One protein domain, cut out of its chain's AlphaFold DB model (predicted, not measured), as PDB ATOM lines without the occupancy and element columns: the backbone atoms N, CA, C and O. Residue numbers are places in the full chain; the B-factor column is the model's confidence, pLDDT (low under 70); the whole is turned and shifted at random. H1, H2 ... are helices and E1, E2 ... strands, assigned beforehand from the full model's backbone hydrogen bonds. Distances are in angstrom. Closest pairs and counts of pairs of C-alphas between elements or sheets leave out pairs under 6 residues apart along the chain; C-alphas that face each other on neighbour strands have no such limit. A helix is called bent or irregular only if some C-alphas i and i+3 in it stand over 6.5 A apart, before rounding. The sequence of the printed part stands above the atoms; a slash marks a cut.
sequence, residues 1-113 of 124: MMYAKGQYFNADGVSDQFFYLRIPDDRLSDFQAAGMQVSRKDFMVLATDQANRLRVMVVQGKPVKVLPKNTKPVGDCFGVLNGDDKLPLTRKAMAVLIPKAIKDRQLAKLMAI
ATOM      1  N   MET A   1     -22.476  -9.323  -3.264       86.06
ATOM      2  CA  MET A   1     -23.463 -10.189  -3.944       86.06
ATOM      3  C   MET A   1     -23.543  -9.954  -5.449       86.06
ATOM      4  O   MET A   1     -23.911  -8.867  -5.893       86.06
ATOM      5  N   MET A   2     -23.209 -10.989  -6.218       96.44
ATOM      6  CA  MET A   2     -23.262 -11.027  -7.684       96.44
ATOM      7  C   MET A   2     -24.095 -12.232  -8.140       96.44
ATOM      8  O   MET A   2     -24.338 -13.155  -7.363       96.44
ATOM      9  N   TYR A   3     -24.515 -12.236  -9.403       97.56
ATOM     10  CA  TYR A   3     -25.330 -13.299  -9.983       97.56
ATOM     11  C   TYR A   3     -24.761 -13.768 -11.316       97.56
ATOM     12  O   TYR A   3     -24.243 -12.966 -12.091       97.56
ATOM     13  N   ALA A   4     -24.906 -15.050 -11.621       96.88
ATOM     14  CA  ALA A   4     -24.573 -15.613 -12.920       96.88
ATOM     15  C   ALA A   4     -25.851 -15.984 -13.665       96.88
ATOM     16  O   ALA A   4     -26.704 -16.682 -13.122       96.88
ATOM     17  N   LYS A   5     -25.981 -15.546 -14.918       97.06
ATOM     18  CA  LYS A   5     -27.027 -16.055 -15.807       97.06
ATOM     19  C   LYS A   5     -26.562 -17.389 -16.378       97.06
ATOM     20  O   LYS A   5     -25.432 -17.482 -16.855       97.06
ATOM     21  N   GLY A   6     -27.418 -18.398 -16.367       95.06
ATOM     22  CA  GLY A   6     -27.067 -19.713 -16.887       95.06
ATOM     23  C   GLY A   6     -28.268 -20.580 -17.209       95.06
ATOM     24  O   GLY A   6     -29.412 -20.161 -17.069       95.06
ATOM     25  N   GLN A   7     -27.985 -21.793 -17.655       93.25
ATOM     26  CA  GLN A   7     -28.959 -22.820 -18.002       93.25
ATOM     27  C   GLN A   7     -28.587 -24.104 -17.257       93.25
ATOM     28  O   GLN A   7     -27.400 -24.382 -17.058       93.25
ATOM     29  N   TYR A   8     -29.576 -24.896 -16.845       89.50
ATOM     30  CA  TYR A   8     -29.292 -26.207 -16.261       89.50
ATOM     31  C   TYR A   8     -28.683 -27.149 -17.297       89.50
ATOM     32  O   TYR A   8     -29.078 -27.146 -18.463       89.50
ATOM     33  N   PHE A   9     -27.736 -27.964 -16.850       85.75
ATOM     34  CA  PHE A   9     -27.217 -29.097 -17.595       85.75
ATOM     35  C   PHE A   9     -27.871 -30.375 -17.055       85.75
ATOM     36  O   PHE A   9     -27.621 -30.773 -15.917       85.75
ATOM     37  N   ASN A  10     -28.722 -30.988 -17.871       78.50
ATOM     38  CA  ASN A  10     -29.536 -32.154 -17.545       78.50
ATOM     39  C   ASN A  10     -29.157 -33.349 -18.436       78.50
ATOM     40  O   ASN A  10     -28.279 -33.257 -19.294       78.50
ATOM     41  N   ALA A  11     -29.863 -34.465 -18.247       68.50
ATOM     42  CA  ALA A  11     -29.725 -35.674 -19.056       68.50
ATOM     43  C   ALA A  11     -29.857 -35.425 -20.561       68.50
ATOM     44  O   ALA A  11     -29.028 -35.883 -21.345       68.50
ATOM     45  N   ASP A  12     -30.847 -34.620 -20.936       65.69
ATOM     46  CA  ASP A  12     -31.147 -34.286 -22.330       65.69
ATOM     47  C   ASP A  12     -30.212 -33.198 -22.896       65.69
ATOM     48  O   ASP A  12     -30.347 -32.766 -24.040       65.69
ATOM     49  N   GLY A  13     -29.229 -32.755 -22.104       72.00
ATOM     50  CA  GLY A  13     -28.304 -31.681 -22.438       72.00
ATOM     51  C   GLY A  13     -28.641 -30.378 -21.720       72.00
ATOM     52  O   GLY A  13     -29.071 -30.366 -20.569       72.00
ATOM     53  N   VAL A  14     -28.375 -29.246 -22.371       81.44
ATOM     54  CA  VAL A  14     -28.582 -27.933 -21.748       81.44
ATOM     55  C   VAL A  14     -30.030 -27.499 -21.919       81.44
ATOM     56  O   VAL A  14     -30.515 -27.460 -23.042       81.44
ATOM     57  N   SER A  15     -30.686 -27.141 -20.818       82.81
ATOM     58  CA  SER A  15     -32.050 -26.606 -20.820       82.81
ATOM     59  C   SER A  15     -32.155 -25.331 -21.658       82.81
ATOM     60  O   SER A  15     -31.252 -24.498 -21.628       82.81
ATOM     61  N   ASP A  16     -33.290 -25.130 -22.324       84.69
ATOM     62  CA  ASP A  16     -33.585 -23.888 -23.051       84.69
ATOM     63  C   ASP A  16     -33.905 -22.710 -22.120       84.69
ATOM     64  O   ASP A  16     -33.794 -21.546 -22.510       84.69
ATOM     65  N   GLN A  17     -34.265 -22.985 -20.864       88.44
ATOM     66  CA  GLN A  17     -34.639 -21.957 -19.900       88.44
ATOM     67  C   GLN A  17     -33.409 -21.334 -19.237       88.44
ATOM     68  O   GLN A  17     -32.486 -22.023 -18.797       88.44
ATOM     69  N   PHE A  18     -33.423 -20.004 -19.139       93.12
ATOM     70  CA  PHE A  18     -32.400 -19.250 -18.428       93.12
ATOM     71  C   PHE A  18     -32.804 -18.989 -16.985       93.12
ATOM     72  O   PHE A  18     -33.914 -18.547 -16.694       93.12
ATOM     73  N   PHE A  19     -31.833 -19.160 -16.105       94.50
ATOM     74  CA  PHE A  19     -31.947 -18.949 -14.676       94.50
ATOM     75  C   PHE A  19     -30.810 -18.062 -14.185       94.50
ATOM     76  O   PHE A  19     -29.805 -17.858 -14.872       94.50
ATOM     77  N   TYR A  20     -30.971 -17.545 -12.971       96.44
ATOM     78  CA  TYR A  20     -29.933 -16.789 -12.291       96.44
ATOM     79  C   TYR A  20     -29.471 -17.536 -11.055       96.44
ATOM     80  O   TYR A  20     -30.279 -17.946 -10.229       96.44
ATOM     81  N   LEU A  21     -28.166 -17.692 -10.929       96.00
ATOM     82  CA  LEU A  21     -27.510 -18.289  -9.782       96.00
ATOM     83  C   LEU A  21     -26.912 -17.177  -8.928       96.00
ATOM     84  O   LEU A  21     -26.282 -16.267  -9.471       96.00
ATOM     85  N   ARG A  22     -27.092 -17.224  -7.612       97.19
ATOM     86  CA  ARG A  22     -26.366 -16.336  -6.701       97.19
ATOM     87  C   ARG A  22     -24.924 -16.825  -6.600       97.19
ATOM     88  O   ARG A  22     -24.683 -18.022  -6.504       97.19
ATOM     89  N   ILE A  23     -23.968 -15.907  -6.640       97.38
ATOM     90  CA  ILE A  23     -22.554 -16.207  -6.417       97.38
ATOM     91  C   ILE A  23     -22.225 -15.733  -5.001       97.38
ATOM     92  O   ILE A  23     -22.197 -14.516  -4.784       97.38
ATOM     93  N   PRO A  24     -22.030 -16.658  -4.043       95.56
ATOM     94  CA  PRO A  24     -21.566 -16.322  -2.703       95.56
ATOM     95  C   PRO A  24     -20.257 -15.529  -2.747       95.56
ATOM     96  O   PRO A  24     -19.434 -15.727  -3.643       95.56
ATOM     97  N   ASP A  25     -20.067 -14.611  -1.799       94.38
ATOM     98  CA  ASP A  25     -18.912 -13.705  -1.822       94.38
ATOM     99  C   ASP A  25     -17.578 -14.476  -1.669       94.38
ATOM    100  O   ASP A  25     -16.589 -14.102  -2.300       94.38
ATOM    101  N   ASP A  26     -17.566 -15.608  -0.953       94.50
ATOM    102  CA  ASP A  26     -16.423 -16.533  -0.825       94.50
ATOM    103  C   ASP A  26     -16.116 -17.320  -2.113       94.50
ATOM    104  O   ASP A  26     -15.017 -17.845  -2.273       94.50
ATOM    105  N   ARG A  27     -17.063 -17.377  -3.058       95.06
ATOM    106  CA  ARG A  27     -16.907 -18.035  -4.370       95.06
ATOM    107  C   ARG A  27     -16.684 -17.064  -5.519       95.06
ATOM    108  O   ARG A  27     -16.382 -17.488  -6.635       95.06
ATOM    109  N   LEU A  28     -16.836 -15.764  -5.278       95.50
ATOM    110  CA  LEU A  28     -16.797 -14.756  -6.333       95.50
ATOM    111  C   LEU A  28     -15.433 -14.682  -7.028       95.50
ATOM    112  O   LEU A  28     -15.391 -14.575  -8.253       95.50
ATOM    113  N   SER A  29     -14.341 -14.767  -6.263       94.75
ATOM    114  CA  SER A  29     -12.976 -14.740  -6.805       94.75
ATOM    115  C   SER A  29     -12.737 -15.904  -7.769       94.75
ATOM    116  O   SER A  29     -12.349 -15.688  -8.918       94.75
ATOM    117  N   ASP A  30     -13.062 -17.127  -7.342       94.31
ATOM    118  CA  ASP A  30     -12.901 -18.340  -8.151       94.31
ATOM    119  C   ASP A  30     -13.742 -18.277  -9.430       94.31
ATOM    120  O   ASP A  30     -13.263 -18.578 -10.525       94.31
ATOM    121  N   PHE A  31     -14.990 -17.815  -9.311       96.25
ATOM    122  CA  PHE A  31     -15.883 -17.645 -10.452       96.25
ATOM    123  C   PHE A  31     -15.320 -16.648 -11.475       96.25
ATOM    124  O   PHE A  31     -15.354 -16.893 -12.684       96.25
ATOM    125  N   GLN A  32     -14.808 -15.505 -11.011       95.56
ATOM    126  CA  GLN A  32     -14.227 -14.484 -11.881       95.56
ATOM    127  C   GLN A  32     -12.940 -14.974 -12.547       95.56
ATOM    128  O   GLN A  32     -12.763 -14.747 -13.745       95.56
ATOM    129  N   ALA A  33     -12.077 -15.674 -11.806       95.12
ATOM    130  CA  ALA A  33     -10.863 -16.278 -12.343       95.12
ATOM    131  C   ALA A  33     -11.189 -17.284 -13.456       95.12
ATOM    132  O   ALA A  33     -10.622 -17.192 -14.547       95.12
ATOM    133  N   ALA A  34     -12.168 -18.163 -13.230       95.00
ATOM    134  CA  ALA A  34     -12.645 -19.102 -14.239       95.00
ATOM    135  C   ALA A  34     -13.176 -18.382 -15.485       95.00
ATOM    136  O   ALA A  34     -12.776 -18.689 -16.608       95.00
ATOM    137  N   GLY A  35     -14.011 -17.355 -15.290       94.88
ATOM    138  CA  GLY A  35     -14.491 -16.505 -16.377       94.88
ATOM    139  C   GLY A  35     -13.349 -15.893 -17.184       94.88
ATOM    140  O   GLY A  35     -13.405 -15.891 -18.410       94.88
ATOM    141  N   MET A  36     -12.281 -15.428 -16.537       94.56
ATOM    142  CA  MET A  36     -11.108 -14.888 -17.228       94.56
ATOM    143  C   MET A  36     -10.333 -15.964 -18.002       94.56
ATOM    144  O   MET A  36      -9.999 -15.732 -19.165       94.56
ATOM    145  N   GLN A  37     -10.118 -17.146 -17.414       93.75
ATOM    146  CA  GLN A  37      -9.426 -18.274 -18.058       93.75
ATOM    147  C   GLN A  37     -10.108 -18.711 -19.359       93.75
ATOM    148  O   GLN A  37      -9.433 -19.026 -20.338       93.75
ATOM    149  N   VAL A  38     -11.442 -18.654 -19.419       90.19
ATOM    150  CA  VAL A  38     -12.202 -18.985 -20.637       90.19
ATOM    151  C   VAL A  38     -12.542 -17.766 -21.502       90.19
ATOM    152  O   VAL A  38     -13.433 -17.838 -22.350       90.19
ATOM    153  N   SER A  39     -11.849 -16.634 -21.330       91.25
ATOM    154  CA  SER A  39     -12.094 -15.394 -22.095       91.25
ATOM    155  C   SER A  39     -13.551 -14.912 -22.027       91.25
ATOM    156  O   SER A  39     -14.135 -14.479 -23.020       91.25
ATOM    157  N   ARG A  40     -14.154 -15.021 -20.842       88.50
ATOM    158  CA  ARG A  40     -15.546 -14.681 -20.502       88.50
ATOM    159  C   ARG A  40     -16.606 -15.469 -21.280       88.50
ATOM    160  O   ARG A  40     -17.766 -15.062 -21.298       88.50
ATOM    161  N   LYS A  41     -16.221 -16.586 -21.907       89.62
ATOM    162  CA  LYS A  41     -17.155 -17.559 -22.488       89.62
ATOM    163  C   LYS A  41     -17.923 -18.294 -21.388       89.62
ATOM    164  O   LYS A  41     -17.607 -18.182 -20.205       89.62
ATOM    165  N   ASP A  42     -18.931 -19.054 -21.801       92.88
ATOM    166  CA  ASP A  42     -19.709 -19.878 -20.886       92.88
ATOM    167  C   ASP A  42     -18.881 -21.055 -20.358       92.88
ATOM    168  O   ASP A  42     -18.194 -21.748 -21.122       92.88
ATOM    169  N   PHE A  43     -19.005 -21.315 -19.063       94.38
ATOM    170  CA  PHE A  43     -18.368 -22.436 -18.379       94.38
ATOM    171  C   PHE A  43     -19.327 -23.088 -17.390       94.38
ATOM    172  O   PHE A  43     -20.443 -22.611 -17.180       94.38
ATOM    173  N   MET A  44     -18.922 -24.217 -16.824       93.25
ATOM    174  CA  MET A  44     -19.776 -25.020 -15.964       93.25
ATOM    175  C   MET A  44     -19.473 -24.819 -14.490       93.25
ATOM    176  O   MET A  44     -18.321 -24.731 -14.068       93.25
ATOM    177  N   VAL A  45     -20.539 -24.780 -13.703       94.81
ATOM    178  CA  VAL A  45     -20.484 -24.680 -12.249       94.81
ATOM    179  C   VAL A  45     -21.341 -25.757 -11.615       94.81
ATOM    180  O   VAL A  45     -22.368 -26.173 -12.163       94.81
ATOM    181  N   LEU A  46     -20.915 -26.178 -10.433       94.31
ATOM    182  CA  LEU A  46     -21.748 -26.889  -9.489       94.31
ATOM    183  C   LEU A  46     -22.528 -25.856  -8.674       94.31
ATOM    184  O   LEU A  46     -21.965 -24.880  -8.171       94.31
ATOM    185  N   ALA A  47     -23.827 -26.074  -8.557       93.31
ATOM    186  CA  ALA A  47     -24.762 -25.199  -7.879       93.31
ATOM    187  C   ALA A  47     -25.660 -26.000  -6.935       93.31
ATOM    188  O   ALA A  47     -25.929 -27.174  -7.181       93.31
ATOM    189  N   THR A  48     -26.168 -25.361  -5.892       91.38
ATOM    190  CA  THR A  48     -27.333 -25.850  -5.150       91.38
ATOM    191  C   THR A  48     -28.593 -25.202  -5.712       91.38
ATOM    192  O   THR A  48     -28.549 -24.053  -6.148       91.38
ATOM    193  N   ASP A  49     -29.713 -25.924  -5.741       88.69
ATOM    194  CA  ASP A  49     -31.032 -25.325  -5.975       88.69
ATOM    195  C   ASP A  49     -31.719 -24.911  -4.659       88.69
ATOM    196  O   ASP A  49     -31.194 -25.137  -3.569       88.69
ATOM    197  N   GLN A  50     -32.913 -24.316  -4.738       85.31
ATOM    198  CA  GLN A  50     -33.702 -23.908  -3.562       85.31
ATOM    199  C   GLN A  50     -34.080 -25.064  -2.619       85.31
ATOM    200  O   GLN A  50     -34.442 -24.817  -1.472       85.31
ATOM    201  N   ALA A  51     -33.999 -26.314  -3.084       87.75
ATOM    202  CA  ALA A  51     -34.211 -27.512  -2.274       87.75
ATOM    203  C   ALA A  51     -32.882 -28.124  -1.786       87.75
ATOM    204  O   ALA A  51     -32.861 -29.279  -1.363       87.75
ATOM    205  N   ASN A  52     -31.773 -27.376  -1.862       83.75
ATOM    206  CA  ASN A  52     -30.414 -27.802  -1.517       83.75
ATOM    207  C   ASN A  52     -29.911 -29.022  -2.301       83.75
ATOM    208  O   ASN A  52     -29.007 -29.730  -1.855       83.75
ATOM    209  N   ARG A  53     -30.460 -29.277  -3.492       87.00
ATOM    210  CA  ARG A  53     -29.980 -30.361  -4.356       87.00
ATOM    211  C   ARG A  53     -28.849 -29.846  -5.228       87.00
ATOM    212  O   ARG A  53     -28.937 -28.745  -5.770       87.00
ATOM    213  N   LEU A  54     -27.822 -30.668  -5.415       87.94
ATOM    214  CA  LEU A  54     -26.741 -30.356  -6.342       87.94
ATOM    215  C   LEU A  54     -27.243 -30.398  -7.792       87.94
ATOM    216  O   LEU A  54     -28.000 -31.286  -8.210       87.94
ATOM    217  N   ARG A  55     -26.823 -29.395  -8.557       89.38
ATOM    218  CA  ARG A  55     -27.159 -29.166  -9.959       89.38
ATOM    219  C   ARG A  55     -25.920 -28.721 -10.706       89.38
ATOM    220  O   ARG A  55     -25.086 -28.000 -10.168       89.38
ATOM    221  N   VAL A  56     -25.837 -29.107 -11.968       90.94
ATOM    222  CA  VAL A  56     -24.817 -28.592 -12.874       90.94
ATOM    223  C   VAL A  56     -25.451 -27.508 -13.732       90.94
ATOM    224  O   VAL A  56     -26.557 -27.681 -14.252       90.94
ATOM    225  N   MET A  57     -24.773 -26.373 -13.867       93.19
ATOM    226  CA  MET A  57     -25.234 -25.262 -14.696       93.19
ATOM    227  C   MET A  57     -24.139 -24.815 -15.651       93.19
ATOM    228  O   MET A  57     -22.972 -24.748 -15.279       93.19
ATOM    229  N   VAL A  58     -24.536 -24.462 -16.870       93.69
ATOM    230  CA  VAL A  58     -23.702 -23.707 -17.808       93.69
ATOM    231  C   VAL A  58     -24.004 -22.233 -17.580       93.69
ATOM    232  O   VAL A  58     -25.140 -21.801 -17.771       93.69
ATOM    233  N   VAL A  59     -23.012 -21.467 -17.149       96.12
ATOM    234  CA  VAL A  59     -23.156 -20.064 -16.759       96.12
ATOM    235  C   VAL A  59     -22.301 -19.159 -17.625       96.12
ATOM    236  O   VAL A  59     -21.215 -19.529 -18.068       96.12
ATOM    237  N   GLN A  60     -22.785 -17.939 -17.830       95.38
ATOM    238  CA  GLN A  60     -22.033 -16.893 -18.507       95.38
ATOM    239  C   GLN A  60     -20.862 -16.440 -17.636       95.38
ATOM    240  O   GLN A  60     -21.046 -16.106 -16.463       95.38
ATOM    241  N   GLY A  61     -19.672 -16.324 -18.227       92.12
ATOM    242  CA  GLY A  61     -18.467 -15.913 -17.504       92.12
ATOM    243  C   GLY A  61     -18.392 -14.433 -17.123       92.12
ATOM    244  O   GLY A  61     -17.343 -13.955 -16.693       92.12
ATOM    245  N   LYS A  62     -19.497 -13.695 -17.273       93.94
ATOM    246  CA  LYS A  62     -19.638 -12.306 -16.840       93.94
ATOM    247  C   LYS A  62     -20.772 -12.202 -15.812       93.94
ATOM    248  O   LYS A  62     -21.938 -12.157 -16.209       93.94
ATOM    249  N   PRO A  63     -20.458 -12.140 -14.508       94.06
ATOM    250  CA  PRO A  63     -21.483 -12.005 -13.488       94.06
ATOM    251  C   PRO A  63     -22.128 -10.611 -13.523       94.06
ATOM    252  O   PRO A  63     -21.515  -9.624 -13.937       94.06
ATOM    253  N   VAL A  64     -23.373 -10.525 -13.063       95.00
ATOM    254  CA  VAL A  64     -24.180  -9.301 -13.004       95.00
ATOM    255  C   VAL A  64     -24.469  -8.913 -11.559       95.00
ATOM    256  O   VAL A  64     -24.651  -9.766 -10.696       95.00
ATOM    257  N   LYS A  65     -24.529  -7.609 -11.284       95.00
ATOM    258  CA  LYS A  65     -24.812  -7.084  -9.938       95.00
ATOM    259  C   LYS A  65     -26.311  -6.988  -9.637       95.00
ATOM    260  O   LYS A  65     -26.718  -7.058  -8.484       95.00
ATOM    261  N   VAL A  66     -27.127  -6.815 -10.676       93.94
ATOM    262  CA  VAL A  66     -28.567  -6.559 -10.570       93.94
ATOM    263  C   VAL A  66     -29.322  -7.615 -11.369       93.94
ATOM    264  O   VAL A  66     -28.990  -7.870 -12.527       93.94
ATOM    265  N   LEU A  67     -30.321  -8.234 -10.739       93.75
ATOM    266  CA  LEU A  67     -31.232  -9.167 -11.397       93.75
ATOM    267  C   LEU A  67     -32.309  -8.415 -12.195       93.75
ATOM    268  O   LEU A  67     -32.689  -7.305 -11.813       93.75
ATOM    269  N   PRO A  68     -32.852  -9.012 -13.270       91.88
ATOM    270  CA  PRO A  68     -34.043  -8.482 -13.925       91.88
ATOM    271  C   PRO A  68     -35.226  -8.384 -12.950       91.88
ATOM    272  O   PRO A  68     -35.312  -9.132 -11.972       91.88
ATOM    273  N   LYS A  69     -36.173  -7.477 -13.231       91.62
ATOM    274  CA  LYS A  69     -37.390  -7.324 -12.416       91.62
ATOM    275  C   LYS A  69     -38.116  -8.668 -12.273       91.62
ATOM    276  O   LYS A  69     -38.164  -9.453 -13.217       91.62
ATOM    277  N   ASN A  70     -38.673  -8.917 -11.089       88.50
ATOM    278  CA  ASN A  70     -39.421 -10.134 -10.740       88.50
ATOM    279  C   ASN A  70     -38.638 -11.454 -10.879       88.50
ATOM    280  O   ASN A  70     -39.236 -12.526 -10.870       88.50
ATOM    281  N   THR A  71     -37.308 -11.400 -10.977       90.69
ATOM    282  CA  THR A  71     -36.461 -12.595 -11.038       90.69
ATOM    283  C   THR A  71     -35.862 -12.893  -9.669       90.69
ATOM    284  O   THR A  71     -35.361 -11.993  -8.994       90.69
ATOM    285  N   LYS A  72     -35.877 -14.165  -9.267       91.94
ATOM    286  CA  LYS A  72     -35.202 -14.658  -8.062       91.94
ATOM    287  C   LYS A  72     -34.089 -15.630  -8.452       91.94
ATOM    288  O   LYS A  72     -34.229 -16.315  -9.469       91.94
ATOM    289  N   PRO A  73     -32.999 -15.709  -7.674       93.94
ATOM    290  CA  PRO A  73     -31.996 -16.724  -7.915       93.94
ATOM    291  C   PRO A  73     -32.575 -18.120  -7.650       93.94
ATOM    292  O   PRO A  73     -33.353 -18.321  -6.712       93.94
ATOM    293  N   VAL A  74     -32.181 -19.084  -8.478       93.81
ATOM    294  CA  VAL A  74     -32.596 -20.490  -8.345       93.81
ATOM    295  C   VAL A  74     -31.766 -21.265  -7.323       93.81
ATOM    296  O   VAL A  74     -32.115 -22.395  -6.997       93.81
ATOM    297  N   GLY A  75     -30.705 -20.650  -6.802       94.62
ATOM    298  CA  GLY A  75     -29.866 -21.165  -5.726       94.62
ATOM    299  C   GLY A  75     -28.457 -20.573  -5.776       94.62
ATOM    300  O   GLY A  75     -28.298 -19.450  -6.272       94.62
ATOM    301  N   ASP A  76     -27.460 -21.315  -5.285       96.12
ATOM    302  CA  ASP A  76     -26.114 -20.801  -5.008       96.12
ATOM    303  C   ASP A  76     -25.012 -21.518  -5.775       96.12
ATOM    304  O   ASP A  76     -25.007 -22.739  -5.908       96.12
ATOM    305  N   CYS A  77     -24.040 -20.749  -6.259       95.69
ATOM    306  CA  CYS A  77     -22.807 -21.287  -6.806       95.69
ATOM    307  C   CYS A  77     -22.009 -21.962  -5.696       95.69
ATOM    308  O   CYS A  77     -21.585 -21.310  -4.746       95.69
ATOM    309  N   PHE A  78     -21.772 -23.258  -5.858       92.12
ATOM    310  CA  PHE A  78     -20.951 -24.047  -4.953       92.12
ATOM    311  C   PHE A  78     -19.488 -24.081  -5.409       92.12
ATOM    312  O   PHE A  78     -18.584 -23.953  -4.590       92.12
ATOM    313  N   GLY A  79     -19.242 -24.209  -6.718       91.88
ATOM    314  CA  GLY A  79     -17.883 -24.241  -7.262       91.88
ATOM    315  C   GLY A  79     -17.832 -24.323  -8.785       91.88
ATOM    316  O   GLY A  79     -18.828 -24.621  -9.439       91.88
ATOM    317  N   VAL A  80     -16.658 -24.057  -9.352       93.81
ATOM    318  CA  VAL A  80     -16.395 -24.186 -10.793       93.81
ATOM    319  C   VAL A  80     -16.018 -25.631 -11.113       93.81
ATOM    320  O   VAL A  80     -15.244 -26.245 -10.379       93.81
ATOM    321  N   LEU A  81     -16.558 -26.178 -12.204       90.75
ATOM    322  CA  LEU A  81     -16.147 -27.489 -12.700       90.75
ATOM    323  C   LEU A  81     -14.955 -27.324 -13.641       90.75
ATOM    324  O   LEU A  81     -15.077 -26.689 -14.688       90.75
ATOM    325  N   ASN A  82     -13.826 -27.922 -13.270       87.31
ATOM    326  CA  ASN A  82     -12.594 -27.903 -14.052       87.31
ATOM    327  C   ASN A  82     -12.322 -29.275 -14.676       87.31
ATOM    328  O   ASN A  82     -12.708 -30.300 -14.113       87.31
ATOM    329  N   GLY A  83     -11.673 -29.280 -15.838       82.06
ATOM    330  CA  GLY A  83     -11.150 -30.488 -16.469       82.06
ATOM    331  C   GLY A  83      -9.811 -30.920 -15.869       82.06
ATOM    332  O   GLY A  83      -9.266 -30.261 -14.978       82.06
ATOM    333  N   ASP A  84      -9.258 -32.010 -16.397       78.00
ATOM    334  CA  ASP A  84      -7.957 -32.552 -15.973       78.00
ATOM    335  C   ASP A  84      -6.797 -31.570 -16.223       78.00
ATOM    336  O   ASP A  84      -5.804 -31.555 -15.496       78.00
ATOM    337  N   ASP A  85      -6.953 -30.688 -17.211       79.62
ATOM    338  CA  ASP A  85      -6.049 -29.577 -17.525       79.62
ATOM    339  C   ASP A  85      -6.173 -28.388 -16.555       79.62
ATOM    340  O   ASP A  85      -5.502 -27.368 -16.725       79.62
ATOM    341  N   LYS A  86      -7.016 -28.519 -15.520       80.56
ATOM    342  CA  LYS A  86      -7.375 -27.479 -14.545       80.56
ATOM    343  C   LYS A  86      -8.055 -26.257 -15.165       80.56
ATOM    344  O   LYS A  86      -8.200 -25.244 -14.477       80.56
ATOM    345  N   LEU A  87      -8.492 -26.335 -16.423       87.50
ATOM    346  CA  LEU A  87      -9.259 -25.271 -17.057       87.50
ATOM    347  C   LEU A  87     -10.760 -25.464 -16.799       87.50
ATOM    348  O   LEU A  87     -11.234 -26.602 -16.732       87.50
ATOM    349  N   PRO A  88     -11.541 -24.375 -16.690       91.75
ATOM    350  CA  PRO A  88     -12.981 -24.474 -16.529       91.75
ATOM    351  C   PRO A  88     -13.616 -25.192 -17.717       91.75
ATOM    352  O   PRO A  88     -13.375 -24.857 -18.883       91.75
ATOM    353  N   LEU A  89     -14.481 -26.159 -17.421       90.38
ATOM    354  CA  LEU A  89     -15.188 -26.920 -18.437       90.38
ATOM    355  C   LEU A  89     -16.164 -26.008 -19.174       90.38
ATOM    356  O   LEU A  89     -17.170 -25.546 -18.632       90.38
ATOM    357  N   THR A  90     -15.867 -25.751 -20.443       87.19
ATOM    358  CA  THR A  90     -16.761 -25.003 -21.326       87.19
ATOM    359  C   THR A  90     -17.842 -25.910 -21.902       87.19
ATOM    360  O   THR A  90     -17.664 -27.123 -22.046       87.19
ATOM    361  N   ARG A  91     -18.948 -25.310 -22.355       77.50
ATOM    362  CA  ARG A  91     -20.016 -26.032 -23.071       77.50
ATOM    363  C   ARG A  91     -19.484 -26.858 -24.252       77.50
ATOM    364  O   ARG A  91     -19.971 -27.955 -24.508       77.50
ATOM    365  N   LYS A  92     -18.474 -26.337 -24.964       71.44
ATOM    366  CA  LYS A  92     -17.829 -27.027 -26.094       71.44
ATOM    367  C   LYS A  92     -17.002 -28.227 -25.639       71.44
ATOM    368  O   LYS A  92     -17.103 -29.273 -26.267       71.44
ATOM    369  N   ALA A  93     -16.235 -28.088 -24.557       68.56
ATOM    370  CA  ALA A  93     -15.444 -29.187 -24.006       68.56
ATOM    371  C   ALA A  93     -16.342 -30.374 -23.620       68.56
ATOM    372  O   ALA A  93     -16.063 -31.506 -24.000       68.56
ATOM    373  N   MET A  94     -17.494 -30.122 -22.991       65.44
ATOM    374  CA  MET A  94     -18.425 -31.200 -22.626       65.44
ATOM    375  C   MET A  94     -19.131 -31.868 -23.805       65.44
ATOM    376  O   MET A  94     -19.399 -33.065 -23.747       65.44
ATOM    377  N   ALA A  95     -19.409 -31.141 -24.889       60.56
ATOM    378  CA  ALA A  95     -19.957 -31.751 -26.104       60.56
ATOM    379  C   ALA A  95     -19.001 -32.788 -26.726       60.56
ATOM    380  O   ALA A  95     -19.454 -33.675 -27.448       60.56
ATOM    381  N   VAL A  96     -17.699 -32.671 -26.440       54.72
ATOM    382  CA  VAL A  96     -16.647 -33.601 -26.869       54.72
ATOM    383  C   VAL A  96     -16.402 -34.692 -25.819       54.72
ATOM    384  O   VAL A  96     -16.210 -35.848 -26.185       54.72
ATOM    385  N   LEU A  97     -16.444 -34.343 -24.527       53.69
ATOM    386  CA  LEU A  97     -16.167 -35.261 -23.412       53.69
ATOM    387  C   LEU A  97     -17.313 -36.225 -23.091       53.69
ATOM    388  O   LEU A  97     -17.046 -37.273 -22.518       53.69
ATOM    389  N   ILE A  98     -18.564 -35.910 -23.443       52.56
ATOM    390  CA  ILE A  98     -19.675 -36.866 -23.351       52.56
ATOM    391  C   ILE A  98     -19.723 -37.636 -24.675       52.56
ATOM    392  O   ILE A  98     -20.236 -37.103 -25.667       52.56
ATOM    393  N   PRO A  99     -19.226 -38.887 -24.736       44.50
ATOM    394  CA  PRO A  99     -19.288 -39.679 -25.951       44.50
ATOM    395  C   PRO A  99     -20.754 -39.855 -26.345       44.50
ATOM    396  O   PRO A  99     -21.604 -40.103 -25.486       44.50
ATOM    397  N   LYS A 100     -21.061 -39.812 -27.648       46.25
ATOM    398  CA  LYS A 100     -22.410 -40.128 -28.162       46.25
ATOM    399  C   LYS A 100     -22.970 -41.440 -27.581       46.25
ATOM    400  O   LYS A 100     -24.166 -41.530 -27.361       46.25
ATOM    401  N   ALA A 101     -22.109 -42.406 -27.246       42.03
ATOM    402  CA  ALA A 101     -22.481 -43.680 -26.626       42.03
ATOM    403  C   ALA A 101     -23.042 -43.579 -25.185       42.03
ATOM    404  O   ALA A 101     -23.758 -44.480 -24.751       42.03
ATOM    405  N   ILE A 102     -22.749 -42.505 -24.436       47.94
ATOM    406  CA  ILE A 102     -23.284 -42.279 -23.076       47.94
ATOM    407  C   ILE A 102     -24.691 -41.671 -23.116       47.94
ATOM    408  O   ILE A 102     -25.473 -41.926 -22.194       47.94
ATOM    409  N   LYS A 103     -25.034 -40.937 -24.188       49.53
ATOM    410  CA  LYS A 103     -26.345 -40.286 -24.340       49.53
ATOM    411  C   LYS A 103     -27.515 -41.272 -24.278       49.53
ATOM    412  O   LYS A 103     -28.534 -40.924 -23.701       49.53
ATOM    413  N   ASP A 104     -27.331 -42.511 -24.738       48.50
ATOM    414  CA  ASP A 104     -28.454 -43.449 -24.877       48.50
ATOM    415  C   ASP A 104     -28.502 -44.573 -23.825       48.50
ATOM    416  O   ASP A 104     -29.523 -45.247 -23.704       48.50
ATOM    417  N   ARG A 105     -27.432 -44.836 -23.051       39.91
ATOM    418  CA  ARG A 105     -27.384 -46.037 -22.175       39.91
ATOM    419  C   ARG A 105     -26.893 -45.858 -20.742       39.91
ATOM    420  O   ARG A 105     -27.201 -46.713 -19.912       39.91
ATOM    421  N   GLN A 106     -26.139 -44.807 -20.416       50.09
ATOM    422  CA  GLN A 106     -25.543 -44.676 -19.074       50.09
ATOM    423  C   GLN A 106     -26.116 -43.541 -18.237       50.09
ATOM    424  O   GLN A 106     -26.087 -43.630 -17.011       50.09
ATOM    425  N   LEU A 107     -26.700 -42.524 -18.863       48.69
ATOM    426  CA  LEU A 107     -27.265 -41.391 -18.138       48.69
ATOM    427  C   LEU A 107     -28.495 -41.799 -17.306       48.69
ATOM    428  O   LEU A 107     -28.577 -41.447 -16.133       48.69
ATOM    429  N   ALA A 108     -29.347 -42.687 -17.832       47.44
ATOM    430  CA  ALA A 108     -30.438 -43.310 -17.072       47.44
ATOM    431  C   ALA A 108     -29.943 -44.129 -15.855       47.44
ATOM    432  O   ALA A 108     -30.553 -44.090 -14.790       47.44
ATOM    433  N   LYS A 109     -28.805 -44.832 -15.978       46.16
ATOM    434  CA  LYS A 109     -28.206 -45.608 -14.874       46.16
ATOM    435  C   LYS A 109     -27.534 -44.724 -13.821       46.16
ATOM    436  O   LYS A 109     -27.659 -45.004 -12.636       46.16
ATOM    437  N   LEU A 110     -26.851 -43.656 -14.233       45.00
ATOM    438  CA  LEU A 110     -26.251 -42.678 -13.318       45.00
ATOM    439  C   LEU A 110     -27.321 -41.878 -12.561       45.00
ATOM    440  O   LEU A 110     -27.158 -41.624 -11.368       45.00
ATOM    441  N   MET A 111     -28.442 -41.545 -13.209       47.41
ATOM    442  CA  MET A 111     -29.576 -40.896 -12.545       47.41
ATOM    443  C   MET A 111     -30.240 -41.799 -11.499       47.41
ATOM    444  O   MET A 111     -30.551 -41.309 -10.418       47.41
ATOM    445  N   ALA A 112     -30.371 -43.103 -11.761       50.53
ATOM    446  CA  ALA A 112     -30.932 -44.060 -10.800       50.53
ATOM    447  C   ALA A 112     -30.083 -44.238  -9.524       50.53
ATOM    448  O   ALA A 112     -30.611 -44.629  -8.487       50.53
ATOM    449  N   ILE A 113     -28.775 -43.958  -9.585       50.50
ATOM    450  CA  ILE A 113     -27.860 -44.105  -8.439       50.50
ATOM    451  C   ILE A 113     -27.828 -42.835  -7.570       50.50
ATOM    452  O   ILE A 113     -27.695 -42.938  -6.354       50.50
TER     453      ILE A 113
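Overview. This is residues 1 to 113 of the 124 residues of an uncharacterized protein of Limosilactobacillus mucosae (UniProt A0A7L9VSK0). Five antiparallel strands curl into a small barrel-like sheet, nearly closed where its edge strands E2 and E5 come together, and H1 packs on it, mostly at E5. A tail of three short helices follows: H2 meets the sheet with its first residues, while H3 and H4 are apart from the strands and not on the sheet. The printed part has 113 residues, with elements in the order E1, E2, H1, E3, E4, E5, H2, H3, H4 and the sheet in the order E2, E1, E4, E3, E5; the class is mixed, helices and strands. It is compact, with a radius of gyration of the C-alphas of 14.1 A, and spans 41 by 31 by 23 A.

Along the chain. E1, residues 2 to 10, begins with C-alpha 2 at (-23.262, -11.027, -7.684), is 24.1 A long and bends by 52 degrees at residue 5. E2 is residues 19 to 23. H1, residues 25 to 37, is 19.4 A long and irregular: C-alphas 26 and 29 are 7.1 A apart. E3, residues 43 to 49, is 18.0 A long, E4, residues 54 to 59, 15.1 A, and E5, residues 75 to 80, 14.7 A. H2 is residues 91 to 97, H3 residues 100 to 103, and H4 residues 107 to 113, ending with C-alpha 113 at (-27.860, -44.105, -8.439).

Arrangement. The strands form a folded sheet, one sheet bent back on itself, in which E2 and E1 face E3 and E5, with E4 as the hinge. E1 and E2 are a hairpin, with N 4 and O 21 at 2.8 A. The pairing of E1 is staggered: residues 2 to 6 pair with E2 and 6 to 9 with E4, where N 7 and O 58 are 2.8 A apart. E3 and E4 are a hairpin, with N 47 and O 55 at 2.8 A, and E3 pairs with E5 through N 46 and O 79, 2.8 A. The closest C-alphas of E2 and E5 are those of Arg 22 and Asp 76, 4.8 A apart. H1 is on the sheet at a height of 8.6 A, over E5 and only just over E3, where 3 of its C-alphas fall; its closest C-alphas to E5 are Phe 31 and Val 80, 6.6 A. H2 is on the sheet but over none of the strands; the C-alphas of Phe 43 and Arg 91 are 6.1 A apart. H3 and H4 meet only through their link and are not on the sheet. Every O i to N i+4 pair is within hydrogen-bond range in H2 and H4, and 7 of 9 in H1; H3 is too short for such a pair.

Size, cuts and confidence. The two C-alphas farthest apart are those of Lys 69 and Ala 101, 41.8 A. The printed part has no cut. The link from E4 to E5, residues 60 to 74, is long. The mean pLDDT of the printed part is 83.1, and residues 11 to 12 and 93 to 113 are under 70.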